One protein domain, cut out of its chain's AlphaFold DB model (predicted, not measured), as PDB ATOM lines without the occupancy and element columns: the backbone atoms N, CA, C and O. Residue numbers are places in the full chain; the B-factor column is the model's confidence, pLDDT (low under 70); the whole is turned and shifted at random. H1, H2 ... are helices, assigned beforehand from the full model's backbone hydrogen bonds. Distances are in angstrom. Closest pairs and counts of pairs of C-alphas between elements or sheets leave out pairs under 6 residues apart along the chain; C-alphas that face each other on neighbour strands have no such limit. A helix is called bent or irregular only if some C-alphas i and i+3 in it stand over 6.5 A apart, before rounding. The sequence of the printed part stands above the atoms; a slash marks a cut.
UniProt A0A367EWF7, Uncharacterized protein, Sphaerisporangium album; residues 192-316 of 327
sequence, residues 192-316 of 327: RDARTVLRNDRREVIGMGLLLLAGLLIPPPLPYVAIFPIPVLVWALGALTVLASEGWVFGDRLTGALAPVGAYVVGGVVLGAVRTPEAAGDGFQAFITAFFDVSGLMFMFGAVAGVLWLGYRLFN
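Overview. This is residues 192 to 316 of the 327 residues of an uncharacterized protein of Sphaerisporangium album (UniProt A0A367EWF7). Bent helices H4 and H5 run opposite ways along the length; hairpin H2 and H3 packs on H4a and H5b. H1 is at that end; residues 276 to 282 stick out at the other. The printed part has 125 residues with five named helices, H1 to H5 in order along the chain, which hold 94 of them; its class is all helix, with no named strand, and it is only just loose, close to compact, with a radius of gyration of the C-alphas of 17.0 A and spans of 60, 32 and 20 A.

Along the chain. Find H5 from C-alpha 283 at (262.199, 170.166, 143.075) to C-alpha 315 at (270.471, 160.217, 187.137), one helix by its hydrogen bonds but bent, C-alphas 293 and 296 being 7.1 A apart, into H5a, up to 293, and H5b, from 296, 28.8 A. H4, residues 250 to 274, likewise bends, C-alphas 257 and 260 being 7.4 A apart, into H4a and H4b. H1 is 194 to 200, H2 202 to 216, H3 230 to 243.

Arrangement. H5b touches H2 at a shallow tilt of 21 degrees, closest C-alphas 300 and 215, 4.4 A. Helices' O i to N i+4 pairs are within hydrogen-bond range.

Size, cuts and confidence. The printed part has no cut; link H2 to H3 is long; residues 277 to 281 are under pLDDT 70.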
ATOM      1  N   ARG A 192     270.866 157.732 195.692       71.62
ATOM      2  CA  ARG A 192     269.423 157.910 195.944       71.62
ATOM      3  C   ARG A 192     268.575 157.008 195.051       71.62
ATOM      4  O   ARG A 192     268.689 157.062 193.830       71.62
ATOM      5  N   ASP A 193     267.630 156.301 195.667       84.25
ATOM      6  CA  ASP A 193     266.569 155.576 194.969       84.25
ATOM      7  C   ASP A 193     265.876 156.476 193.940       84.25
ATOM      8  O   ASP A 193     265.413 157.572 194.281       84.25
ATOM      9  N   ALA A 194     265.715 155.993 192.703       82.38
ATOM     10  CA  ALA A 194     265.085 156.731 191.600       82.38
ATOM     11  C   ALA A 194     263.727 157.345 191.986       82.38
ATOM     12  O   ALA A 194     263.378 158.448 191.573       82.38
ATOM     13  N   ARG A 195     262.979 156.663 192.861       84.94
ATOM     14  CA  ARG A 195     261.692 157.131 193.387       84.94
ATOM     15  C   ARG A 195     261.809 158.396 194.243       84.94
ATOM     16  O   ARG A 195     260.899 159.225 194.230       84.94
ATOM     17  N   THR A 196     262.892 158.541 195.005       85.62
ATOM     18  CA  THR A 196     263.140 159.744 195.814       85.62
ATOM     19  C   THR A 196     263.578 160.922 194.956       85.62
ATOM     20  O   THR A 196     263.104 162.030 195.195       85.62
ATOM     21  N   VAL A 197     264.382 160.679 193.916       82.38
ATOM     22  CA  VAL A 197     264.733 161.688 192.902       82.38
ATOM     23  C   VAL A 197     263.458 162.201 192.227       82.38
ATOM     24  O   VAL A 197     263.132 163.380 192.320       82.38
ATOM     25  N   LEU A 198     262.612 161.295 191.724       85.50
ATOM     26  CA  LEU A 198     261.352 161.660 191.064       85.50
ATOM     27  C   LEU A 198     260.405 162.497 191.950       85.50
ATOM     28  O   LEU A 198     259.659 163.344 191.459       85.50
ATOM     29  N   ARG A 199     260.401 162.251 193.268       89.19
ATOM     30  CA  ARG A 199     259.555 162.988 194.222       89.19
ATOM     31  C   ARG A 199     260.106 164.357 194.593       89.19
ATOM     32  O   ARG A 199     259.297 165.252 194.837       89.19
ATOM     33  N   ASN A 200     261.423 164.499 194.682       89.81
ATOM     34  CA  ASN A 200     262.064 165.763 195.036       89.81
ATOM     35  C   ASN A 200     262.076 166.724 193.844       89.81
ATOM     36  O   ASN A 200     261.893 167.926 194.023       89.81
ATOM     37  N   ASP A 201     262.140 166.170 192.636       90.19
ATOM     38  CA  ASP A 201     262.330 166.916 191.400       90.19
ATOM     39  C   ASP A 201     261.036 166.988 190.564       90.19
ATOM     40  O   ASP A 201     261.021 166.837 189.342       90.19
ATOM     41  N   ARG A 202     259.888 167.236 191.219       93.19
ATOM     42  CA  ARG A 202     258.561 167.213 190.554       93.19
ATOM     43  C   ARG A 202     258.482 168.095 189.312       93.19
ATOM     44  O   ARG A 202     257.843 167.708 188.341       93.19
ATOM     45  N   ARG A 203     259.086 169.287 189.341       93.56
ATOM     46  CA  ARG A 203     259.042 170.232 188.209       93.56
ATOM     47  C   ARG A 203     259.754 169.672 186.982       93.56
ATOM     48  O   ARG A 203     259.260 169.810 185.872       93.56
ATOM     49  N   GLU A 204     260.879 169.010 187.206       93.38
ATOM     50  CA  GLU A 204     261.711 168.396 186.173       93.38
ATOM     51  C   GLU A 204     260.986 167.210 185.540       93.38
ATOM     52  O   GLU A 204     260.910 167.102 184.316       93.38
ATOM     53  N   VAL A 205     260.338 166.392 186.369       94.75
ATOM     54  CA  VAL A 205     259.504 165.266 185.929       94.75
ATOM     55  C   VAL A 205     258.290 165.738 185.131       94.75
ATOM     56  O   VAL A 205     257.996 165.175 184.080       94.75
ATOM     57  N   ILE A 206     257.606 166.793 185.588       96.19
ATOM     58  CA  ILE A 206     256.486 167.397 184.851       96.19
ATOM     59  C   ILE A 206     256.972 167.948 183.506       96.19
ATOM     60  O   ILE A 206     256.339 167.686 182.487       96.19
ATOM     61  N   GLY A 207     258.102 168.658 183.482       95.19
ATOM     62  CA  GLY A 207     258.694 169.186 182.252       95.19
ATOM     63  C   GLY A 207     259.027 168.085 181.242       95.19
ATOM     64  O   GLY A 207     258.617 168.173 180.086       95.19
ATOM     65  N   MET A 208     259.687 167.010 181.683       95.94
ATOM     66  CA  MET A 208     259.969 165.839 180.840       95.94
ATOM     67  C   MET A 208     258.688 165.153 180.355       95.94
ATOM     68  O   MET A 208     258.591 164.797 179.182       95.94
ATOM     69  N   GLY A 209     257.684 165.013 181.226       96.81
ATOM     70  CA  GLY A 209     256.381 164.460 180.865       96.81
ATOM     71  C   GLY A 209     255.664 165.286 179.795       96.81
ATOM     72  O   GLY A 209     255.122 164.715 178.854       96.81
ATOM     73  N   LEU A 210     255.710 166.620 179.890       97.06
ATOM     74  CA  LEU A 210     255.149 167.525 178.880       97.06
ATOM     75  C   LEU A 210     255.889 167.426 177.541       97.06
ATOM     76  O   LEU A 210     255.241 167.399 176.498       97.06
ATOM     77  N   LEU A 211     257.222 167.331 177.551       95.25
ATOM     78  CA  LEU A 211     258.008 167.141 176.326       95.25
ATOM     79  C   LEU A 211     257.693 165.800 175.647       95.25
ATOM     80  O   LEU A 211     257.512 165.756 174.430       95.25
ATOM     81  N   LEU A 212     257.569 164.720 176.425       95.94
ATOM     82  CA  LEU A 212     257.187 163.406 175.904       95.94
ATOM     83  C   LEU A 212     255.761 163.423 175.338       95.94
ATOM     84  O   LEU A 212     255.520 162.919 174.242       95.94
ATOM     85  N   LEU A 213     254.829 164.043 176.067       96.12
ATOM     86  CA  LEU A 213     253.449 164.214 175.627       96.12
ATOM     87  C   LEU A 213     253.382 165.004 174.316       96.12
ATOM     88  O   LEU A 213     252.648 164.611 173.417       96.12
ATOM     89  N   ALA A 214     254.176 166.068 174.168       94.69
ATOM     90  CA  ALA A 214     254.249 166.825 172.922       94.69
ATOM     91  C   ALA A 214     254.673 165.949 171.733       94.69
ATOM     92  O   ALA A 214     254.064 166.044 170.671       94.69
ATOM     93  N   GLY A 215     255.658 165.062 171.918       93.06
ATOM     94  CA  GLY A 215     256.061 164.087 170.900       93.06
ATOM     95  C   GLY A 215     254.942 163.105 170.528       93.06
ATOM     96  O   GLY A 215     254.724 162.824 169.351       93.06
ATOM     97  N   LEU A 216     254.194 162.621 171.524       94.19
ATOM     98  CA  LEU A 216     253.107 161.653 171.334       94.19
ATOM     99  C   LEU A 216     251.846 162.260 170.696       94.19
ATOM    100  O   LEU A 216     251.037 161.534 170.126       94.19
ATOM    101  N   LEU A 217     251.664 163.580 170.781       92.62
ATOM    102  CA  LEU A 217     250.517 164.285 170.198       92.62
ATOM    103  C   LEU A 217     250.668 164.574 168.696       92.62
ATOM    104  O   LEU A 217     249.763 165.156 168.110       92.62
ATOM    105  N   ILE A 218     251.777 164.180 168.068       90.31
ATOM    106  CA  ILE A 218     252.041 164.443 166.644       90.31
ATOM    107  C   ILE A 218     251.316 163.500 165.678       90.31
ATOM    108  O   ILE A 218     250.796 164.003 164.685       90.31
ATOM    109  N   PRO A 219     251.264 162.170 165.902       83.81
ATOM    110  CA  PRO A 219     250.533 161.270 165.013       83.81
ATOM    111  C   PRO A 219     249.055 161.644 164.807       83.81
ATOM    112  O   PRO A 219     248.585 161.545 163.674       83.81
ATOM    113  N   PRO A 220     248.288 162.059 165.840       84.31
ATOM    114  CA  PRO A 220     246.913 162.480 165.623       84.31
ATOM    115  C   PRO A 220     246.847 163.894 165.012       84.31
ATOM    116  O   PRO A 220     247.471 164.818 165.538       84.31
ATOM    117  N   PRO A 221     246.030 164.112 163.963       81.81
ATOM    118  CA  PRO A 221     245.767 165.441 163.424       81.81
ATOM    119  C   PRO A 221     244.879 166.219 164.401       81.81
ATOM    120  O   PRO A 221     243.650 166.188 164.337       81.81
ATOM    121  N   LEU A 222     245.509 166.881 165.367       83.69
ATOM    122  CA  LEU A 222     244.807 167.689 166.353       83.69
ATOM    123  C   LEU A 222     244.411 169.051 165.762       83.69
ATOM    124  O   LEU A 222     245.181 169.634 164.996       83.69
ATOM    125  N   PRO A 223     243.235 169.590 166.133       80.62
ATOM    126  CA  PRO A 223     242.811 170.907 165.682       80.62
ATOM    127  C   PRO A 223     243.777 171.988 166.175       80.62
ATOM    128  O   PRO A 223     244.321 171.911 167.277       80.62
ATOM    129  N   TYR A 224     243.969 173.025 165.364       82.38
ATOM    130  CA  TYR A 224     244.769 174.185 165.740       82.38
ATOM    131  C   TYR A 224     244.054 174.990 166.827       82.38
ATOM    132  O   TYR A 224     242.849 175.228 166.748       82.38
ATOM    133  N   VAL A 225     244.807 175.448 167.828       80.88
ATOM    134  CA  VAL A 225     244.311 176.416 168.811       80.88
ATOM    135  C   VAL A 225     244.891 177.773 168.430       80.88
ATOM    136  O   VAL A 225     246.104 177.984 168.485       80.88
ATOM    137  N   ALA A 226     244.015 178.684 168.005       83.88
ATOM    138  CA  ALA A 226     244.381 179.917 167.311       83.88
ATOM    139  C   ALA A 226     245.165 179.648 166.007       83.88
ATOM    140  O   ALA A 226     244.550 179.345 164.991       83.88
ATOM    141  N   ILE A 227     246.499 179.762 166.035       83.50
ATOM    142  CA  ILE A 227     247.404 179.620 164.871       83.50
ATOM    143  C   ILE A 227     248.413 178.477 165.081       83.50
ATOM    144  O   ILE A 227     249.010 177.978 164.130       83.50
ATOM    145  N   PHE A 228     248.606 178.027 166.324       86.12
ATOM    146  CA  PHE A 228     249.660 177.076 166.656       86.12
ATOM    147  C   PHE A 228     249.113 175.648 166.776       86.12
ATOM    148  O   PHE A 228     248.057 175.441 167.386       86.12
ATOM    149  N   PRO A 229     249.831 174.641 166.245       89.31
ATOM    150  CA  PRO A 229     249.526 173.244 166.521       89.31
ATOM    151  C   PRO A 229     249.604 172.957 168.025       89.31
ATOM    152  O   PRO A 229     250.547 173.388 168.697       89.31
ATOM    153  N   ILE A 230     248.662 172.169 168.551       92.12
ATOM    154  CA  ILE A 230     248.657 171.753 169.964       92.12
ATOM    155  C   ILE A 230     250.000 171.129 170.397       92.12
ATOM    156  O   ILE A 230     250.502 171.537 171.447       92.12
ATOM    157  N   PRO A 231     250.647 170.230 169.620       90.94
ATOM    158  CA  PRO A 231     251.947 169.668 169.998       90.94
ATOM    159  C   PRO A 231     253.023 170.732 170.253       90.94
ATOM    160  O   PRO A 231     253.791 170.620 171.206       90.94
ATOM    161  N   VAL A 232     253.037 171.805 169.455       92.62
ATOM    162  CA  VAL A 232     254.003 172.908 169.589       92.62
ATOM    163  C   VAL A 232     253.756 173.694 170.874       92.62
ATOM    164  O   VAL A 232     254.707 174.029 171.577       92.62
ATOM    165  N   LEU A 233     252.493 173.948 171.223       94.50
ATOM    166  CA  LEU A 233     252.136 174.623 172.474       94.50
ATOM    167  C   LEU A 233     252.522 173.785 173.701       94.50
ATOM    168  O   LEU A 233     253.105 174.310 174.652       94.50
ATOM    169  N   VAL A 234     252.235 172.479 173.667       95.69
ATOM    170  CA  VAL A 234     252.593 171.549 174.752       95.69
ATOM    171  C   VAL A 234     254.113 171.457 174.900       95.69
ATOM    172  O   VAL A 234     254.621 171.523 176.022       95.69
ATOM    173  N   TRP A 235     254.850 171.393 173.788       97.00
ATOM    174  CA  TRP A 235     256.311 171.441 173.808       97.00
ATOM    175  C   TRP A 235     256.836 172.751 174.382       97.00
ATOM    176  O   TRP A 235     257.694 172.707 175.257       97.00
ATOM    177  N   ALA A 236     256.310 173.903 173.957       96.12
ATOM    178  CA  ALA A 236     256.755 175.202 174.454       96.12
ATOM    179  C   ALA A 236     256.568 175.310 175.977       96.12
ATOM    180  O   ALA A 236     257.463 175.778 176.684       96.12
ATOM    181  N   LEU A 237     255.443 174.810 176.498       96.81
ATOM    182  CA  LEU A 237     255.187 174.757 177.935       96.81
ATOM    183  C   LEU A 237     256.145 173.793 178.657       96.81
ATOM    184  O   LEU A 237     256.677 174.130 179.718       96.81
ATOM    185  N   GLY A 238     256.401 172.616 178.077       96.19
ATOM    186  CA  GLY A 238     257.372 171.648 178.592       96.19
ATOM    187  C   GLY A 238     258.793 172.215 178.631       96.19
ATOM    188  O   GLY A 238     259.450 172.164 179.670       96.19
ATOM    189  N   ALA A 239     259.231 172.844 177.542       96.56
ATOM    190  CA  ALA A 239     260.525 173.505 177.414       96.56
ATOM    191  C   ALA A 239     260.678 174.646 178.427       96.56
ATOM    192  O   ALA A 239     261.692 174.712 179.120       96.56
ATOM    193  N   LEU A 240     259.662 175.498 178.586       96.94
ATOM    194  CA  LEU A 240     259.660 176.560 179.594       96.94
ATOM    195  C   LEU A 240     259.760 175.990 181.016       96.94
ATOM    196  O   LEU A 240     260.527 176.499 181.832       96.94
ATOM    197  N   THR A 241     259.031 174.909 181.301       96.25
ATOM    198  CA  THR A 241     259.057 174.234 182.609       96.25
ATOM    199  C   THR A 241     260.441 173.649 182.905       96.25
ATOM    200  O   THR A 241     260.967 173.834 184.003       96.25
ATOM    201  N   VAL A 242     261.068 173.000 181.915       94.75
ATOM    202  CA  VAL A 242     262.443 172.482 182.003       94.75
ATOM    203  C   VAL A 242     263.448 173.617 182.194       94.75
ATOM    204  O   VAL A 242     264.298 173.537 183.076       94.75
ATOM    205  N   LEU A 243     263.349 174.704 181.430       95.19
ATOM    206  CA  LEU A 243     264.253 175.851 181.549       95.19
ATOM    207  C   LEU A 243     264.115 176.570 182.898       95.19
ATOM    208  O   LEU A 243     265.122 177.021 183.441       95.19
ATOM    209  N   ALA A 244     262.914 176.618 183.474       95.00
ATOM    210  CA  ALA A 244     262.659 177.203 184.789       95.00
ATOM    211  C   ALA A 244     263.067 176.296 185.968       95.00
ATOM    212  O   ALA A 244     263.015 176.735 187.118       95.00
ATOM    213  N   SER A 245     263.456 175.042 185.713       92.62
ATOM    214  CA  SER A 245     263.928 174.134 186.765       92.62
ATOM    215  C   SER A 245     265.316 174.528 187.283       92.62
ATOM    216  O   SER A 245     266.177 174.976 186.526       92.62
ATOM    217  N   GLU A 246     265.538 174.380 188.589       89.94
ATOM    218  CA  GLU A 246     266.791 174.773 189.251       89.94
ATOM    219  C   GLU A 246     267.746 173.593 189.491       89.94
ATOM    220  O   GLU A 246     268.914 173.828 189.795       89.94
ATOM    221  N   GLY A 247     267.296 172.340 189.343       84.69
ATOM    222  CA  GLY A 247     268.113 171.158 189.645       84.69
ATOM    223  C   GLY A 247     269.206 170.855 188.619       84.69
ATOM    224  O   GLY A 247     270.156 170.139 188.934       84.69
ATOM    225  N   TRP A 248     269.132 171.436 187.416       85.38
ATOM    226  CA  TRP A 248     270.043 171.131 186.310       85.38
ATOM    227  C   TRP A 248     270.940 172.298 185.889       85.38
ATOM    228  O   TRP A 248     270.563 173.477 185.928       85.38
ATOM    229  N   VAL A 249     272.117 171.961 185.352       90.38
ATOM    230  CA  VAL A 249     272.971 172.927 184.651       90.38
ATOM    231  C   VAL A 249     272.203 173.488 183.453       90.38
ATOM    232  O   VAL A 249     271.517 172.762 182.736       90.38
ATOM    233  N   PHE A 250     272.294 174.802 183.234       91.31
ATOM    234  CA  PHE A 250     271.552 175.474 182.163       91.31
ATOM    235  C   PHE A 250     271.828 174.874 180.774       91.31
ATOM    236  O   PHE A 250     270.903 174.710 179.986       91.31
ATOM    237  N   GLY A 251     273.076 174.482 180.497       92.31
ATOM    238  CA  GLY A 251     273.445 173.836 179.235       92.31
ATOM    239  C   GLY A 251     272.708 172.516 178.988       92.31
ATOM    240  O   GLY A 251     272.241 172.278 177.876       92.31
ATOM    241  N   ASP A 252     272.524 171.692 180.023       94.00
ATOM    242  CA  ASP A 252     271.805 170.420 179.898       94.00
ATOM    243  C   ASP A 252     270.304 170.650 179.658       94.00
ATOM    244  O   ASP A 252     269.716 170.000 178.791       94.00
ATOM    245  N   ARG A 253     269.714 171.639 180.352       94.25
ATOM    246  CA  ARG A 253     268.321 172.080 180.142       94.25
ATOM    247  C   ARG A 253     268.083 172.531 178.712       94.25
ATOM    248  O   ARG A 253     267.127 172.094 178.076       94.25
ATOM    249  N   LEU A 254     268.958 173.404 178.219       96.56
ATOM    250  CA  LEU A 254     268.845 173.972 176.884       96.56
ATOM    251  C   LEU A 254     268.984 172.889 175.810       96.56
ATOM    252  O   LEU A 254     268.177 172.847 174.887       96.56
ATOM    253  N   THR A 255     269.951 171.982 175.971       96.38
ATOM    254  CA  THR A 255     270.181 170.874 175.031       96.38
ATOM    255  C   THR A 255     268.969 169.945 174.957       96.38
ATOM    256  O   THR A 255     268.499 169.639 173.865       96.38
ATOM    257  N   GLY A 256     268.412 169.545 176.105       94.31
ATOM    258  CA  GLY A 256     267.221 168.694 176.140       94.31
ATOM    259  C   GLY A 256     265.972 169.376 175.574       94.31
ATOM    260  O   GLY A 256     265.228 168.765 174.812       94.31
ATOM    261  N   ALA A 257     265.760 170.656 175.898       95.62
ATOM    262  CA  ALA A 257     264.603 171.419 175.429       95.62
ATOM    263  C   ALA A 257     264.642 171.708 173.916       95.62
ATOM    264  O   ALA A 257     263.593 171.711 173.267       95.62
ATOM    265  N   LEU A 258     265.836 171.931 173.351       96.94
ATOM    266  CA  LEU A 258     266.036 172.232 171.927       96.94
ATOM    267  C   LEU A 258     266.266 170.995 171.048       96.94
ATOM    268  O   LEU A 258     266.385 171.141 169.831       96.94
ATOM    269  N   ALA A 259     266.286 169.786 171.611       97.31
ATOM    270  CA  ALA A 259     266.488 168.557 170.843       97.31
ATOM    271  C   ALA A 259     265.496 168.378 169.665       97.31
ATOM    272  O   ALA A 259     265.959 168.019 168.580       97.31
ATOM    273  N   PRO A 260     264.186 168.704 169.779       95.81
ATOM    274  CA  PRO A 260     263.265 168.681 168.635       95.81
ATOM    275  C   PRO A 260     263.678 169.613 167.495       95.81
ATOM    276  O   PRO A 260     263.626 169.230 166.330       95.81
ATOM    277  N   VAL A 261     264.141 170.821 167.827       96.31
ATOM    278  CA  VAL A 261     264.607 171.806 166.839       96.31
ATOM    279  C   VAL A 261     265.878 171.305 166.155       96.31
ATOM    280  O   VAL A 261     265.992 171.381 164.934       96.31
ATOM    281  N   GLY A 262     266.808 170.734 166.924       96.94
ATOM    282  CA  GLY A 262     268.020 170.116 166.386       96.94
ATOM    283  C   GLY A 262     267.711 168.971 165.418       96.94
ATOM    284  O   GLY A 262     268.248 168.949 164.314       96.94
ATOM    285  N   ALA A 263     266.796 168.069 165.786       96.19
ATOM    286  CA  ALA A 263     266.358 166.975 164.920       96.19
ATOM    287  C   ALA A 263     265.719 167.483 163.615       96.19
ATOM    288  O   ALA A 263     265.957 166.915 162.548       96.19
ATOM    289  N   TYR A 264     264.971 168.587 163.686       94.12
ATOM    290  CA  TYR A 264     264.377 169.251 162.528       94.12
ATOM    291  C   TYR A 264     265.435 169.763 161.543       94.12
ATOM    292  O   TYR A 264     265.363 169.492 160.345       94.12
ATOM    293  N   VAL A 265     266.447 170.471 162.059       96.38
ATOM    294  CA  VAL A 265     267.555 171.003 161.252       96.38
ATOM    295  C   VAL A 265     268.357 169.862 160.633       96.38
ATOM    296  O   VAL A 265     268.576 169.859 159.424       96.38
ATOM    297  N   VAL A 266     268.753 168.872 161.440       96.50
ATOM    298  CA  VAL A 266     269.545 167.725 160.975       96.50
ATOM    299  C   VAL A 266     268.799 166.965 159.891       96.50
ATOM    300  O   VAL A 266     269.343 166.754 158.812       96.50
ATOM    301  N   GLY A 267     267.548 166.583 160.131       93.50
ATOM    302  CA  GLY A 267     266.834 165.809 159.133       93.50
ATOM    303  C   GLY A 267     266.464 166.637 157.890       93.50
ATOM    304  O   GLY A 267     266.361 166.062 156.816       93.50
ATOM    305  N   GLY A 268     266.315 167.965 157.993       92.19
ATOM    306  CA  GLY A 268     266.133 168.832 156.823       92.19
ATOM    307  C   GLY A 268     267.368 168.846 155.928       92.19
ATOM    308  O   GLY A 268     267.248 168.740 154.709       92.19
ATOM    309  N   VAL A 269     268.556 168.889 156.540       94.00
ATOM    310  CA  VAL A 269     269.835 168.743 155.832       94.00
ATOM    311  C   VAL A 269     269.960 167.351 155.213       94.00
ATOM    312  O   VAL A 269     270.311 167.255 154.042       94.00
ATOM    313  N   VAL A 270     269.628 166.280 155.946       94.31
ATOM    314  CA  VAL A 270     269.660 164.905 155.406       94.31
ATOM    315  C   VAL A 270     268.693 164.755 154.233       94.31
ATOM    316  O   VAL A 270     269.082 164.252 153.185       94.31
ATOM    317  N   LEU A 271     267.454 165.232 154.368       91.62
ATOM    318  CA  LEU A 271     266.456 165.161 153.303       91.62
ATOM    319  C   LEU A 271     266.892 165.957 152.066       91.62
ATOM    320  O   LEU A 271     266.700 165.497 150.942       91.62
ATOM    321  N   GLY A 272     267.504 167.126 152.273       89.94
ATOM    322  CA  GLY A 272     268.058 167.946 151.198       89.94
ATOM    323  C   GLY A 272     269.271 167.305 150.521       89.94
ATOM    324  O   GLY A 272     269.412 167.419 149.312       89.94
ATOM    325  N   ALA A 273     270.116 166.598 151.272       90.00
ATOM    326  CA  ALA A 273     271.272 165.891 150.722       90.00
ATOM    327  C   ALA A 273     270.872 164.630 149.937       90.00
ATOM    328  O   ALA A 273     271.473 164.335 148.908       90.00
ATOM    329  N   VAL A 274     269.856 163.896 150.406       90.12
ATOM    330  CA  VAL A 274     269.353 162.681 149.741       90.12
ATOM    331  C   VAL A 274     268.595 163.016 148.455       90.12
ATOM    332  O   VAL A 274     268.633 162.241 147.500       90.12
ATOM    333  N   ARG A 275     267.923 164.171 148.390       83.50
ATOM    334  CA  ARG A 275     267.296 164.644 147.152       83.50
ATOM    335  C   ARG A 275     268.272 165.473 146.333       83.50
ATOM    336  O   ARG A 275     268.372 166.685 146.501       83.50
ATOM    337  N   THR A 276     268.957 164.818 145.403       70.81
ATOM    338  CA  THR A 276     269.800 165.507 144.427       70.81
ATOM    339  C   THR A 276     268.971 166.470 143.555       70.81
ATOM    340  O   THR A 276     267.847 166.154 143.154       70.81
ATOM    341  N   PRO A 277     269.507 167.663 143.240       60.94
ATOM    342  CA  PRO A 277     268.803 168.727 142.520       60.94
ATOM    343  C   PRO A 277     268.556 168.445 141.025       60.94
ATOM    344  O   PRO A 277     268.046 169.310 140.325       60.94
ATOM    345  N   GLU A 278     268.881 167.262 140.506       61.06
ATOM    346  CA  GLU A 278     268.744 166.948 139.074       61.06
ATOM    347  C   GLU A 278     267.285 166.715 138.631       61.06
ATOM    348  O   GLU A 278     266.976 166.796 137.448       61.06
ATOM    349  N   ALA A 279     266.345 166.556 139.571       57.16
ATOM    350  CA  ALA A 279     264.899 166.496 139.311       57.16
ATOM    351  C   ALA A 279     264.209 167.890 139.282       57.16
ATOM    352  O   ALA A 279     263.023 168.023 139.594       57.16
ATOM    353  N   ALA A 280     264.953 168.956 138.962       53.22
ATOM    354  CA  ALA A 280     264.572 170.367 139.128       53.22
ATOM    355  C   ALA A 280     263.622 170.946 138.056       53.22
ATOM    356  O   ALA A 280     263.852 172.036 137.535       53.22
ATOM    357  N   GLY A 281     262.513 170.263 137.779       66.19
ATOM    358  CA  GLY A 281     261.304 170.947 137.293       66.19
ATOM    359  C   GLY A 281     260.479 171.489 138.466       66.19
ATOM    360  O   GLY A 281     260.191 172.678 138.541       66.19
ATOM    361  N   ASP A 282     260.225 170.617 139.450       71.06
ATOM    362  CA  ASP A 282     259.333 170.860 140.600       71.06
ATOM    363  C   ASP A 282     260.043 170.749 141.972       71.06
ATOM    364  O   ASP A 282     259.409 170.705 143.033       71.06
ATOM    365  N   GLY A 283     261.382 170.687 141.967       80.12
ATOM    366  CA  GLY A 283     262.199 170.166 143.075       80.12
ATOM    367  C   GLY A 283     261.971 170.812 144.448       80.12
ATOM    368  O   GLY A 283     261.943 170.108 145.457       80.12
ATOM    369  N   PHE A 284     261.748 172.127 144.514       84.88
ATOM    370  CA  PHE A 284     261.565 172.817 145.797       84.88
ATOM    371  C   PHE A 284     260.200 172.544 146.440       84.88
ATOM    372  O   PHE A 284     260.133 172.303 147.643       84.88
ATOM    373  N   GLN A 285     259.113 172.536 145.659       85.44
ATOM    374  CA  GLN A 285     257.782 172.224 146.194       85.44
ATOM    375  C   GLN A 285     257.709 170.763 146.630       85.44
ATOM    376  O   GLN A 285     257.270 170.479 147.742       85.44
ATOM    377  N   ALA A 286     258.247 169.852 145.815       85.50
ATOM    378  CA  ALA A 286     258.358 168.448 146.188       85.50
ATOM    379  C   ALA A 286     259.176 168.266 147.479       85.50
ATOM    380  O   ALA A 286     258.796 167.464 148.339       85.50
ATOM    381  N   PHE A 287     260.286 169.002 147.635       88.88
ATOM    382  CA  PHE A 287     261.079 169.032 148.868       88.88
ATOM    383  C   PHE A 287     260.260 169.516 150.061       88.88
ATOM    384  O   PHE A 287     260.228 168.816 151.068       88.88
ATOM    385  N   ILE A 288     259.568 170.651 149.941       90.62
ATOM    386  CA  ILE A 288     258.724 171.190 151.011       90.62
ATOM    387  C   ILE A 288     257.662 170.174 151.437       90.62
ATOM    388  O   ILE A 288     257.498 169.946 152.635       90.62
ATOM    389  N   THR A 289     256.966 169.544 150.488       89.94
ATOM    390  CA  THR A 289     255.943 168.534 150.792       89.94
ATOM    391  C   THR A 289     256.543 167.364 151.563       89.94
ATOM    392  O   THR A 289     256.099 167.083 152.670       89.94
ATOM    393  N   ALA A 290     257.618 166.758 151.054       90.25
ATOM    394  CA  ALA A 290     258.261 165.633 151.737       90.25
ATOM    395  C   ALA A 290     258.849 166.024 153.098       90.25
ATOM    396  O   ALA A 290     258.830 165.241 154.044       90.25
ATOM    397  N   PHE A 291     259.366 167.246 153.211       92.62
ATOM    398  CA  PHE A 291     259.856 167.771 154.471       92.62
ATOM    399  C   PHE A 291     258.728 167.861 155.493       92.62
ATOM    400  O   PHE A 291     258.900 167.385 156.611       92.62
ATOM    401  N   PHE A 292     257.566 168.396 155.113       90.81
ATOM    402  CA  PHE A 292     256.402 168.438 155.994       90.81
ATOM    403  C   PHE A 292     255.834 167.049 156.302       90.81
ATOM    404  O   PHE A 292     255.454 166.818 157.450       90.81
ATOM    405  N   ASP A 293     255.869 166.109 155.359       90.50
ATOM    406  CA  ASP A 293     255.425 164.727 155.585       90.50
ATOM    407  C   ASP A 293     256.263 164.023 156.667       90.50
ATOM    408  O   ASP A 293     255.735 163.267 157.485       90.50
ATOM    409  N   VAL A 294     257.571 164.302 156.723       93.44
ATOM    410  CA  VAL A 294     258.499 163.682 157.690       93.44
ATOM    411  C   VAL A 294     258.722 164.556 158.937       93.44
ATOM    412  O   VAL A 294     259.161 164.062 159.979       93.44
ATOM    413  N   SER A 295     258.352 165.838 158.881       92.50
ATOM    414  CA  SER A 295     258.554 166.846 159.937       92.50
ATOM    415  C   SER A 295     258.058 166.398 161.315       92.50
ATOM    416  O   SER A 295     258.742 166.582 162.328       92.50
ATOM    417  N   GLY A 296     256.895 165.744 161.350       92.12
ATOM    418  CA  GLY A 296     256.312 165.212 162.575       92.12
ATOM    419  C   GLY A 296     257.166 164.110 163.205       92.12
ATOM    420  O   GLY A 296     257.405 164.126 164.415       92.12
ATOM    421  N   LEU A 297     257.691 163.188 162.394       94.06
ATOM    422  CA  LEU A 297     258.575 162.121 162.871       94.06
ATOM    423  C   LEU A 297     259.885 162.692 163.416       94.06
ATOM    424  O   LEU A 297     260.328 162.292 164.490       94.06
ATOM    425  N   MET A 298     260.480 163.665 162.727       95.50
ATOM    426  CA  MET A 298     261.729 164.304 163.163       95.50
ATOM    427  C   MET A 298     261.557 164.982 164.520       95.50
ATOM    428  O   MET A 298     262.386 164.810 165.416       95.50
ATOM    429  N   PHE A 299     260.452 165.710 164.696       95.31
ATOM    430  CA  PHE A 299     260.124 166.313 165.980       95.31
ATOM    431  C   PHE A 299     259.938 165.243 167.058       95.31
ATOM    432  O   PHE A 299     260.478 165.389 168.154       95.31
ATOM    433  N   MET A 300     259.204 164.163 166.765       95.44
ATOM    434  CA  MET A 300     258.971 163.065 167.707       95.44
ATOM    435  C   MET A 300     260.290 162.441 168.177       95.44
ATOM    436  O   MET A 300     260.517 162.326 169.383       95.44
ATOM    437  N   PHE A 301     261.190 162.105 167.248       95.88
ATOM    438  CA  PHE A 301     262.511 161.569 167.579       95.88
ATOM    439  C   PHE A 301     263.341 162.556 168.398       95.88
ATOM    440  O   PHE A 301     263.948 162.163 169.395       95.88
ATOM    441  N   GLY A 302     263.326 163.840 168.036       96.38
ATOM    442  CA  GLY A 302     264.015 164.872 168.804       96.38
ATOM    443  C   GLY A 302     263.445 165.056 170.214       96.38
ATOM    444  O   GLY A 302     264.209 165.238 171.159       96.38
ATOM    445  N   ALA A 303     262.126 164.941 170.397       96.06
ATOM    446  CA  ALA A 303     261.486 165.005 171.712       96.06
ATOM    447  C   ALA A 303     261.874 163.802 172.583       96.06
ATOM    448  O   ALA A 303     262.260 163.984 173.738       96.06
ATOM    449  N   VAL A 304     261.847 162.590 172.021       96.25
ATOM    450  CA  VAL A 304     262.286 161.370 172.717       96.25
ATOM    451  C   VAL A 304     263.764 161.464 173.096       96.25
ATOM    452  O   VAL A 304     264.107 161.240 174.256       96.25
ATOM    453  N   ALA A 305     264.636 161.864 172.166       97.06
ATOM    454  CA  ALA A 305     266.062 162.047 172.431       97.06
ATOM    455  C   ALA A 305     266.315 163.107 173.518       97.06
ATOM    456  O   ALA A 305     267.123 162.883 174.421       97.06
ATOM    457  N   GLY A 306     265.586 164.226 173.481       96.50
ATOM    458  CA  GLY A 306     265.658 165.273 174.501       96.50
ATOM    459  C   GLY A 306     265.244 164.783 175.888       96.50
ATOM    460  O   GLY A 306     265.948 165.035 176.866       96.50
ATOM    461  N   VAL A 307     264.144 164.030 175.985       96.88
ATOM    462  CA  VAL A 307     263.676 163.440 177.252       96.88
ATOM    463  C   VAL A 307     264.663 162.399 177.779       96.88
ATOM    464  O   VAL A 307     264.972 162.415 178.970       96.88
ATOM    465  N   LEU A 308     265.201 161.533 176.915       96.75
ATOM    466  CA  LEU A 308     266.223 160.553 177.299       96.75
ATOM    467  C   LEU A 308     267.502 161.235 177.798       96.75
ATOM    468  O   LEU A 308     268.053 160.817 178.815       96.75
ATOM    469  N   TRP A 309     267.942 162.310 177.140       96.56
ATOM    470  CA  TRP A 309     269.084 163.114 177.579       96.56
ATOM    471  C   TRP A 309     268.855 163.744 178.959       96.56
ATOM    472  O   TRP A 309     269.707 163.630 179.843       96.56
ATOM    473  N   LEU A 310     267.693 164.371 179.170       94.56
ATOM    474  CA  LEU A 310     267.333 164.973 180.459       94.56
ATOM    475  C   LEU A 310     267.225 163.917 181.563       94.56
ATOM    476  O   LEU A 310     267.750 164.121 182.655       94.56
ATOM    477  N   GLY A 311     266.617 162.766 181.268       94.38
ATOM    478  CA  GLY A 311     266.546 161.636 182.190       94.38
ATOM    479  C   GLY A 311     267.934 161.113 182.555       94.38
ATOM    480  O   GLY A 311     268.249 160.968 183.735       94.38
ATOM    481  N   TYR A 312     268.806 160.911 181.564       94.44
ATOM    482  CA  TYR A 312     270.195 160.516 181.797       94.44
ATOM    483  C   TYR A 312     270.927 161.511 182.707       94.44
ATOM    484  O   TYR A 312     271.591 161.090 183.657       94.44
ATOM    485  N   ARG A 313     270.768 162.819 182.463       92.81
ATOM    486  CA  ARG A 313     271.367 163.888 183.278       92.81
ATOM    487  C   ARG A 313     270.790 163.991 184.681       92.81
ATOM    488  O   ARG A 313     271.528 164.333 185.600       92.81
ATOM    489  N   LEU A 314     269.515 163.663 184.854       89.56
ATOM    490  CA  LEU A 314     268.886 163.594 186.167       89.56
ATOM    491  C   LEU A 314     269.507 162.481 187.026       89.56
ATOM    492  O   LEU A 314     269.723 162.681 188.218       89.56
ATOM    493  N   PHE A 315     269.833 161.332 186.426       89.06
ATOM    494  CA  PHE A 315     270.471 160.217 187.137       89.06
ATOM    495  C   PHE A 315     271.999 160.333 187.228       89.06
ATOM    496  O   PHE A 315     272.595 159.761 188.137       89.06
ATOM    497  N   ASN A 316     272.632 161.081 186.318       89.44
ATOM    498  CA  ASN A 316     274.084 161.252 186.238       89.44
ATOM    499  C   ASN A 316     274.453 162.746 186.187       89.44
ATOM    500  O   ASN A 316     274.858 163.254 185.128       89.44
TER     501      ASN A 316